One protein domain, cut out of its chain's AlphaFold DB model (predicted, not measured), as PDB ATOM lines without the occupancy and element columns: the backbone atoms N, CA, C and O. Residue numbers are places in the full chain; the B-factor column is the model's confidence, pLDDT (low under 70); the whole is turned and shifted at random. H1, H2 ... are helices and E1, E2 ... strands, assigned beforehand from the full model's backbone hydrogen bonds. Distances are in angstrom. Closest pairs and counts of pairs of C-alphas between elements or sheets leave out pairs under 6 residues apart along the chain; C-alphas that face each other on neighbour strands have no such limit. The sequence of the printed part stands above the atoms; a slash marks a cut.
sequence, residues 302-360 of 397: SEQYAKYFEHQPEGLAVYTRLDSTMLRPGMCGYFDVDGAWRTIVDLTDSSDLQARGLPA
ATOM      1  N   SER A 302     119.718 113.139 128.366       70.00
ATOM      2  CA  SER A 302     119.141 113.839 127.208       70.00
ATOM      3  C   SER A 302     120.162 114.763 126.533       70.00
ATOM      4  O   SER A 302     120.236 114.812 125.310       70.00
ATOM      5  N   GLU A 303     120.990 115.459 127.320       76.62
ATOM      6  CA  GLU A 303     122.081 116.307 126.816       76.62
ATOM      7  C   GLU A 303     123.185 115.491 126.126       76.62
ATOM      8  O   GLU A 303     123.701 115.904 125.089       76.62
ATOM      9  N   GLN A 304     123.535 114.319 126.666       77.44
ATOM     10  CA  GLN A 304     124.510 113.423 126.039       77.44
ATOM     11  C   GLN A 304     124.001 112.884 124.705       77.44
ATOM     12  O   GLN A 304     124.729 112.953 123.716       77.44
ATOM     13  N   TYR A 305     122.759 112.399 124.652       73.62
ATOM     14  CA  TYR A 305     122.170 111.930 123.401       73.62
ATOM     15  C   TYR A 305     122.085 113.047 122.360       73.62
ATOM     16  O   TYR A 305     122.528 112.839 121.236       73.62
ATOM     17  N   ALA A 306     121.627 114.244 122.739       71.56
ATOM     18  CA  ALA A 306     121.603 115.390 121.831       71.56
ATOM     19  C   ALA A 306     122.990 115.670 121.222       71.56
ATOM     20  O   ALA A 306     123.099 115.875 120.019       71.56
ATOM     21  N   LYS A 307     124.060 115.582 122.024       78.38
ATOM     22  CA  LYS A 307     125.443 115.764 121.553       78.38
ATOM     23  C   LYS A 307     125.920 114.653 120.609       78.38
ATOM     24  O   LYS A 307     126.643 114.925 119.654       78.38
ATOM     25  N   TYR A 308     125.531 113.401 120.855       74.69
ATOM     26  CA  TYR A 308     125.842 112.284 119.949       74.69
ATOM     27  C   TYR A 308     125.149 112.430 118.592       74.69
ATOM     28  O   TYR A 308     125.721 112.085 117.560       74.69
ATOM     29  N   PHE A 309     123.933 112.966 118.603       72.38
ATOM     30  CA  PHE A 309     123.097 113.128 117.422       72.38
ATOM     31  C   PHE A 309     123.289 114.469 116.701       72.38
ATOM     32  O   PHE A 309     122.795 114.622 115.592       72.38
ATOM     33  N   GLU A 310     124.061 115.398 117.271       71.94
ATOM     34  CA  GLU A 310     124.354 116.724 116.699       71.94
ATOM     35  C   GLU A 310     125.002 116.658 115.305       71.94
ATOM     36  O   GLU A 310     124.807 117.546 114.483       71.94
ATOM     37  N   HIS A 311     125.738 115.582 115.018       71.19
ATOM     38  CA  HIS A 311     126.441 115.387 113.744       71.19
ATOM     39  C   HIS A 311     125.699 114.447 112.783       71.19
ATOM     40  O   HIS A 311     126.196 114.185 111.688       71.19
ATOM     41  N   GLN A 312     124.551 113.901 113.194       70.31
ATOM     42  CA  GLN A 312     123.742 113.005 112.373       70.31
ATOM     43  C   GLN A 312     122.564 113.801 111.793       70.31
ATOM     44  O   GLN A 312     121.823 114.415 112.568       70.31
ATOM     45  N   PRO A 313     122.351 113.799 110.468       65.38
ATOM     46  CA  PRO A 313     121.255 114.549 109.855       65.38
ATOM     47  C   PRO A 313     119.879 114.111 110.388       65.38
ATOM     48  O   PRO A 313     119.001 114.944 110.596       65.38
ATOM     49  N   GLU A 314     119.703 112.829 110.716       64.25
ATOM     50  CA  GLU A 314     118.479 112.292 111.325       64.25
ATOM     51  C   GLU A 314     118.328 112.703 112.797       64.25
ATOM     52  O   GLU A 314     117.220 112.839 113.317       64.25
ATOM     53  N   GLY A 315     119.455 112.914 113.476       65.19
ATOM     54  CA  GLY A 315     119.515 113.333 114.869       65.19
ATOM     55  C   GLY A 315     119.069 114.779 115.074       65.19
ATOM     56  O   GLY A 315     118.356 115.082 116.034       65.19
ATOM     57  N   LEU A 316     119.428 115.656 114.134       66.94
ATOM     58  CA  LEU A 316     119.097 117.079 114.178       66.94
ATOM     59  C   LEU A 316     117.580 117.307 114.288       66.94
ATOM     60  O   LEU A 316     117.125 118.089 115.122       66.94
ATOM     61  N   ALA A 317     116.788 116.559 113.518       67.88
ATOM     62  CA  ALA A 317     115.330 116.633 113.527       67.88
ATOM     63  C   ALA A 317     114.711 116.276 114.894       67.88
ATOM     64  O   ALA A 317     113.796 116.949 115.363       67.88
ATOM     65  N   VAL A 318     115.227 115.239 115.561       71.06
ATOM     66  CA  VAL A 318     114.650 114.709 116.812       71.06
ATOM     67  C   VAL A 318     114.912 115.628 118.008       71.06
ATOM     68  O   VAL A 318     114.081 115.710 118.914       71.06
ATOM     69  N   TYR A 319     116.050 116.326 118.024       72.19
ATOM     70  CA  TYR A 319     116.463 117.165 119.159       72.19
ATOM     71  C   TYR A 319     116.272 118.666 118.935       72.19
ATOM     72  O   TYR A 319     116.474 119.453 119.867       72.19
ATOM     73  N   THR A 320     115.853 119.080 117.738       78.56
ATOM     74  CA  THR A 320     115.484 120.473 117.493       78.56
ATOM     75  C   THR A 320     114.310 120.839 118.392       78.56
ATOM     76  O   THR A 320     113.262 120.193 118.391       78.56
ATOM     77  N   ARG A 321     114.488 121.889 119.202       79.19
ATOM     78  CA  ARG A 321     113.407 122.413 120.038       79.19
ATOM     79  C   ARG A 321     112.335 122.998 119.134       79.19
ATOM     80  O   ARG A 321     112.470 124.120 118.656       79.19
ATOM     81  N   LEU A 322     111.273 122.236 118.931       83.00
ATOM     82  CA  LEU A 322     110.068 122.723 118.287       83.00
ATOM     83  C   LEU A 322     109.213 123.473 119.301       83.00
ATOM     84  O   LEU A 322     109.044 123.034 120.442       83.00
ATOM     85  N   ASP A 323     108.661 124.604 118.876       82.81
ATOM     86  CA  ASP A 323     107.619 125.257 119.648       82.81
ATOM     87  C   ASP A 323     106.360 124.377 119.637       82.81
ATOM     88  O   ASP A 323     105.970 123.809 118.615       82.81
ATOM     89  N   SER A 324     105.700 124.296 120.787       82.38
ATOM     90  CA  SER A 324     104.379 123.685 120.958       82.38
ATOM     91  C   SER A 324     103.320 124.235 119.993       82.38
ATOM     92  O   SER A 324     102.338 123.555 119.700       82.38
ATOM     93  N   THR A 325     103.522 125.448 119.470       84.31
ATOM     94  CA  THR A 325     102.670 126.041 118.430       84.31
ATOM     95  C   THR A 325     102.847 125.381 117.059       84.31
ATOM     96  O   THR A 325     101.895 125.366 116.279       84.31
ATOM     97  N   MET A 326     104.027 124.814 116.776       84.12
ATOM     98  CA  MET A 326     104.372 124.157 115.509       84.12
ATOM     99  C   MET A 326     104.091 122.652 115.504       84.12
ATOM    100  O   MET A 326     103.846 122.086 114.442       84.12
ATOM    101  N   LEU A 327     104.145 122.003 116.671       87.81
ATOM    102  CA  LEU A 327     103.912 120.567 116.820       87.81
ATOM    103  C   LEU A 327     102.837 120.320 117.886       87.81
ATOM    104  O   LEU A 327     103.139 120.107 119.061       87.81
ATOM    105  N   ARG A 328     101.567 120.349 117.469       88.56
ATOM    106  CA  ARG A 328     100.410 120.018 118.320       88.56
ATOM    107  C   ARG A 328      99.712 118.735 117.850       88.56
ATOM    108  O   ARG A 328      99.820 118.378 116.674       88.56
ATOM    109  N   PRO A 329      98.974 118.034 118.735       90.62
ATOM    110  CA  PRO A 329      98.162 116.888 118.340       90.62
ATOM    111  C   PRO A 329      97.242 117.227 117.163       90.62
ATOM    112  O   PRO A 329      96.551 118.241 117.191       90.62
ATOM    113  N   GLY A 330      97.245 116.373 116.138       89.06
ATOM    114  CA  GLY A 330      96.491 116.583 114.901       89.06
ATOM    115  C   GLY A 330      97.285 117.246 113.773       89.06
ATOM    116  O   GLY A 330      96.827 117.209 112.640       89.06
ATOM    117  N   MET A 331      98.489 117.768 114.013       93.00
ATOM    118  CA  MET A 331      99.365 118.185 112.914       93.00
ATOM    119  C   MET A 331     100.111 116.983 112.338       93.00
ATOM    120  O   MET A 331     100.778 116.239 113.057       93.00
ATOM    121  N   CYS A 332     100.028 116.815 111.025       92.19
ATOM    122  CA  CYS A 332     100.805 115.841 110.277       92.19
ATOM    123  C   CYS A 332     101.845 116.577 109.438       92.19
ATOM    124  O   CYS A 332     101.550 117.576 108.782       92.19
ATOM    125  N   GLY A 333     103.071 116.077 109.441       92.88
ATOM    126  CA  GLY A 333     104.194 116.729 108.794       92.88
ATOM    127  C   GLY A 333     105.417 115.832 108.753       92.88
ATOM    128  O   GLY A 333     105.349 114.652 109.096       92.88
ATOM    129  N   TYR A 334     106.525 116.406 108.313       90.81
ATOM    130  CA  TYR A 334     107.827 115.756 108.264       90.81
ATOM    131  C   TYR A 334     108.909 116.752 108.663       90.81
ATOM    132  O   TYR A 334     108.706 117.962 108.588       90.81
ATOM    133  N   PHE A 335     110.062 116.248 109.077       88.31
ATOM    134  CA  PHE A 335     111.253 117.072 109.240       88.31
ATOM    135  C   PHE A 335     111.997 117.141 107.907       88.31
ATOM    136  O   PHE A 335     112.184 116.111 107.259       88.31
ATOM    137  N   ASP A 336     112.372 118.343 107.473       86.81
ATOM    138  CA  ASP A 336     113.205 118.519 106.285       86.81
ATOM    139  C   ASP A 336     114.686 118.197 106.563       86.81
ATOM    140  O   ASP A 336     115.063 117.805 107.669       86.81
ATOM    141  N   VAL A 337     115.526 118.330 105.532       82.06
ATOM    142  CA  VAL A 337     116.975 118.057 105.611       82.06
ATOM    143  C   VAL A 337     117.710 118.958 106.605       82.06
ATOM    144  O   VAL A 337     118.777 118.583 107.080       82.06
ATOM    145  N   ASP A 338     117.124 120.108 106.947       84.62
ATOM    146  CA  ASP A 338     117.662 121.057 107.920       84.62
ATOM    147  C   ASP A 338     117.110 120.791 109.335       84.62
ATOM    148  O   ASP A 338     117.381 121.547 110.270       84.62
ATOM    149  N   GLY A 339     116.318 119.726 109.512       81.81
ATOM    150  CA  GLY A 339     115.677 119.381 110.778       81.81
ATOM    151  C   GLY A 339     114.500 120.290 111.143       81.81
ATOM    152  O   GLY A 339     114.029 120.248 112.281       81.81
ATOM    153  N   ALA A 340     113.995 121.103 110.211       86.69
ATOM    154  CA  ALA A 340     112.835 121.953 110.442       86.69
ATOM    155  C   ALA A 340     111.532 121.186 110.174       86.69
ATOM    156  O   ALA A 340     111.372 120.502 109.162       86.69
ATOM    157  N   TRP A 341     110.563 121.323 111.082       90.69
ATOM    158  CA  TRP A 341     109.240 120.727 110.909       90.69
ATOM    159  C   TRP A 341     108.468 121.412 109.773       90.69
ATOM    160  O   TRP A 341     108.231 122.623 109.788       90.69
ATOM    161  N   ARG A 342     108.025 120.621 108.798       92.81
ATOM    162  CA  ARG A 342     107.163 121.020 107.685       92.81
ATOM    163  C   ARG A 342     105.799 120.382 107.864       92.81
ATOM    164  O   ARG A 342     105.638 119.169 107.747       92.81
ATOM    165  N   THR A 343     104.803 121.215 108.138       93.69
ATOM    166  CA  THR A 343     103.416 120.757 108.259       93.69
ATOM    167  C   THR A 343     102.875 120.422 106.878       93.69
ATOM    168  O   THR A 343     102.838 121.275 105.992       93.69
ATOM    169  N   ILE A 344     102.456 119.173 106.700       94.44
ATOM    170  CA  ILE A 344     101.729 118.734 105.513       94.44
ATOM    171  C   ILE A 344     100.260 119.091 105.673       94.44
ATOM    172  O   ILE A 344      99.698 119.613 104.728       94.44
ATOM    173  N   VAL A 345      99.641 118.810 106.819       94.19
ATOM    174  CA  VAL A 345      98.218 119.084 107.058       94.19
ATOM    175  C   VAL A 345      97.953 119.265 108.546       94.19
ATOM    176  O   VAL A 345      98.542 118.564 109.371       94.19
ATOM    177  N   ASP A 346      97.057 120.183 108.889       94.19
ATOM    178  CA  ASP A 346      96.521 120.299 110.241       94.19
ATOM    179  C   ASP A 346      95.118 119.687 110.318       94.19
ATOM    180  O   ASP A 346      94.130 120.270 109.881       94.19
ATOM    181  N   LEU A 347      95.017 118.499 110.920       92.88
ATOM    182  CA  LEU A 347      93.749 117.794 111.107       92.88
ATOM    183  C   LEU A 347      92.799 118.524 112.072       92.88
ATOM    184  O   LEU A 347      91.614 118.201 112.126       92.88
ATOM    185  N   THR A 348      93.295 119.486 112.854       91.94
ATOM    186  CA  THR A 348      92.455 120.305 113.740       91.94
ATOM    187  C   THR A 348      91.808 121.482 113.011       91.94
ATOM    188  O   THR A 348      90.790 121.996 113.478       91.94
ATOM    189  N   ASP A 349      92.343 121.877 111.851       93.88
ATOM    190  CA  ASP A 349      91.832 122.986 111.056       93.88
ATOM    191  C   ASP A 349      90.929 122.485 109.923       93.88
ATOM    192  O   ASP A 349      91.366 122.033 108.865       93.88
ATOM    193  N   SER A 350      89.618 122.615 110.131       93.38
ATOM    194  CA  SER A 350      88.619 122.258 109.118       93.38
ATOM    195  C   SER A 350      88.790 123.006 107.789       93.38
ATOM    196  O   SER A 350      88.386 122.480 106.753       93.38
ATOM    197  N   SER A 351      89.384 124.205 107.804       94.44
ATOM    198  CA  SER A 351      89.598 124.998 106.595       94.44
ATOM    199  C   SER A 351      90.782 124.482 105.771       94.44
ATOM    200  O   SER A 351      90.643 124.348 104.554       94.44
ATOM    201  N   ASP A 352      91.889 124.086 106.414       93.88
ATOM    202  CA  ASP A 352      93.037 123.441 105.750       93.88
ATOM    203  C   ASP A 352      92.636 122.081 105.155       93.88
ATOM    204  O   ASP A 352      92.981 121.760 104.016       93.88
ATOM    205  N   LEU A 353      91.805 121.313 105.871       93.94
ATOM    206  CA  LEU A 353      91.241 120.061 105.356       93.94
ATOM    207  C   LEU A 353      90.384 120.286 104.104       93.94
ATOM    208  O   LEU A 353      90.599 119.625 103.085       93.94
ATOM    209  N   GLN A 354      89.458 121.249 104.141       93.56
ATOM    210  CA  GLN A 354      88.603 121.569 102.995       93.56
ATOM    211  C   GLN A 354      89.404 122.083 101.795       93.56
ATOM    212  O   GLN A 354      89.138 121.662 100.669       93.56
ATOM    213  N   ALA A 355      90.411 122.931 102.025       95.44
ATOM    214  CA  ALA A 355      91.292 123.432 100.970       95.44
ATOM    215  C   ALA A 355      92.042 122.301 100.244       95.44
ATOM    216  O   ALA A 355      92.361 122.421  99.063       95.44
ATOM    217  N   ARG A 356      92.282 121.180 100.936       93.31
ATOM    218  CA  ARG A 356      92.956 119.984 100.408       93.31
ATOM    219  C   ARG A 356      91.997 118.912  99.893       93.31
ATOM    220  O   ARG A 356      92.451 117.855  99.464       93.31
ATOM    221  N   GLY A 357      90.688 119.159  99.942       93.62
ATOM    222  CA  GLY A 357      89.671 118.172  99.573       93.62
ATOM    223  C   GLY A 357      89.591 116.984 100.538       93.62
ATOM    224  O   GLY A 357      89.106 115.920 100.155       93.62
ATOM    225  N   LEU A 358      90.075 117.143 101.771       90.88
ATOM    226  CA  LEU A 358      89.978 116.137 102.821       90.88
ATOM    227  C   LEU A 358      88.688 116.351 103.632       90.88
ATOM    228  O   LEU A 358      88.333 117.491 103.945       90.88
ATOM    229  N   PRO A 359      87.968 115.276 103.996       88.56
ATOM    230  CA  PRO A 359      86.799 115.385 104.859       88.56
ATOM    231  C   PRO A 359      87.210 115.812 106.273       88.56
ATOM    232  O   PRO A 359      88.312 115.517 106.740       88.56
ATOM    233  N   ALA A 360      86.303 116.483 106.984       88.06
ATOM    234  CA  ALA A 360      86.538 116.856 108.375       88.06
ATOM    235  C   ALA A 360      86.760 115.602 109.241       88.06
ATOM    236  O   ALA A 360      86.108 114.579 109.028       88.06
TER     237      ALA A 360
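What this domain is: This is residues 302 to 360 of the 397 residues of an uncharacterized protein of Cladophialophora psammophila CBS 110553 (UniProt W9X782). A two-stranded hairpin, E1 and E2, makes the middle of a loose rod, with a short helical hairpin of H1 and H2 at one end and the single short helix H3 at the other. The strands run along the length of the rod, and the long link from H2 passes over to the end of E1 that is far from H2. The printed part has 59 residues, with three named helices and two named strands in the order H1, H2, E1, E2, H3; the sheet, E1 - E2, is antiparallel, and the class is mixed, helices and strands. The whole is loose, with a radius of gyration of the C-alphas of 14.4 A and spans of 43 by 19 by 12 A.

Where its parts are: E1 is residues 331 to 335, 12.5 A from first to last C-alpha, and E2 is residues 341 to 346, 12.7 A. C-alpha 331, where E1 begins, is at (99.365, 118.185, 112.914). H2 is residues 313 to 319, 10.8 A long, and H1 is residues 302 to 309, 10.6 A, beginning with C-alpha 302 at (119.141, 113.839, 127.208). H3 is residues 350 to 355, 8.7 A, ending with C-alpha 355 at (91.292, 123.432, 100.970).

How they stand to each other: E1 and E2 form a hairpin of antiparallel neighbours, with 155 degrees between their directions. N 332 and O 345 are 2.8 A apart and N 342 and O 334 are 2.8 A apart, both within hydrogen-bond range. The closest C-alphas of H2 and E1 are those of Ala 317 and Phe 335, 5.9 A apart. H1 and H2 touch and form a helical hairpin, with a shallow tilt of 13 degrees, opposite ways; their closest C-alphas, those of Phe 309 and Gly 315, are 4.4 A apart. The closest C-alphas of E2 and H3 are those of Asp 346 and Asp 352, 6.5 A apart. H3 touches no helix, and it is apart from E1; H1 is apart from both strands. In H1 and H3 every O i to N i+4 pair is within hydrogen-bond range; in H2 it is 1 of 3, beside 1 of 4 for O i to N i+3.

The domain as a whole: The two C-alphas farthest apart are those of Gln 304 and Gly 357, 44.0 A. The printed part has no cut. The link from H2 to E1, 11 residues, is long; the links H1 to H2, E1 to E2 and E2 to H3 are tight. The mean pLDDT of the printed part is 83.9, and the model's confidence is low, under 70, in residues 313 to 317, which belong to H2.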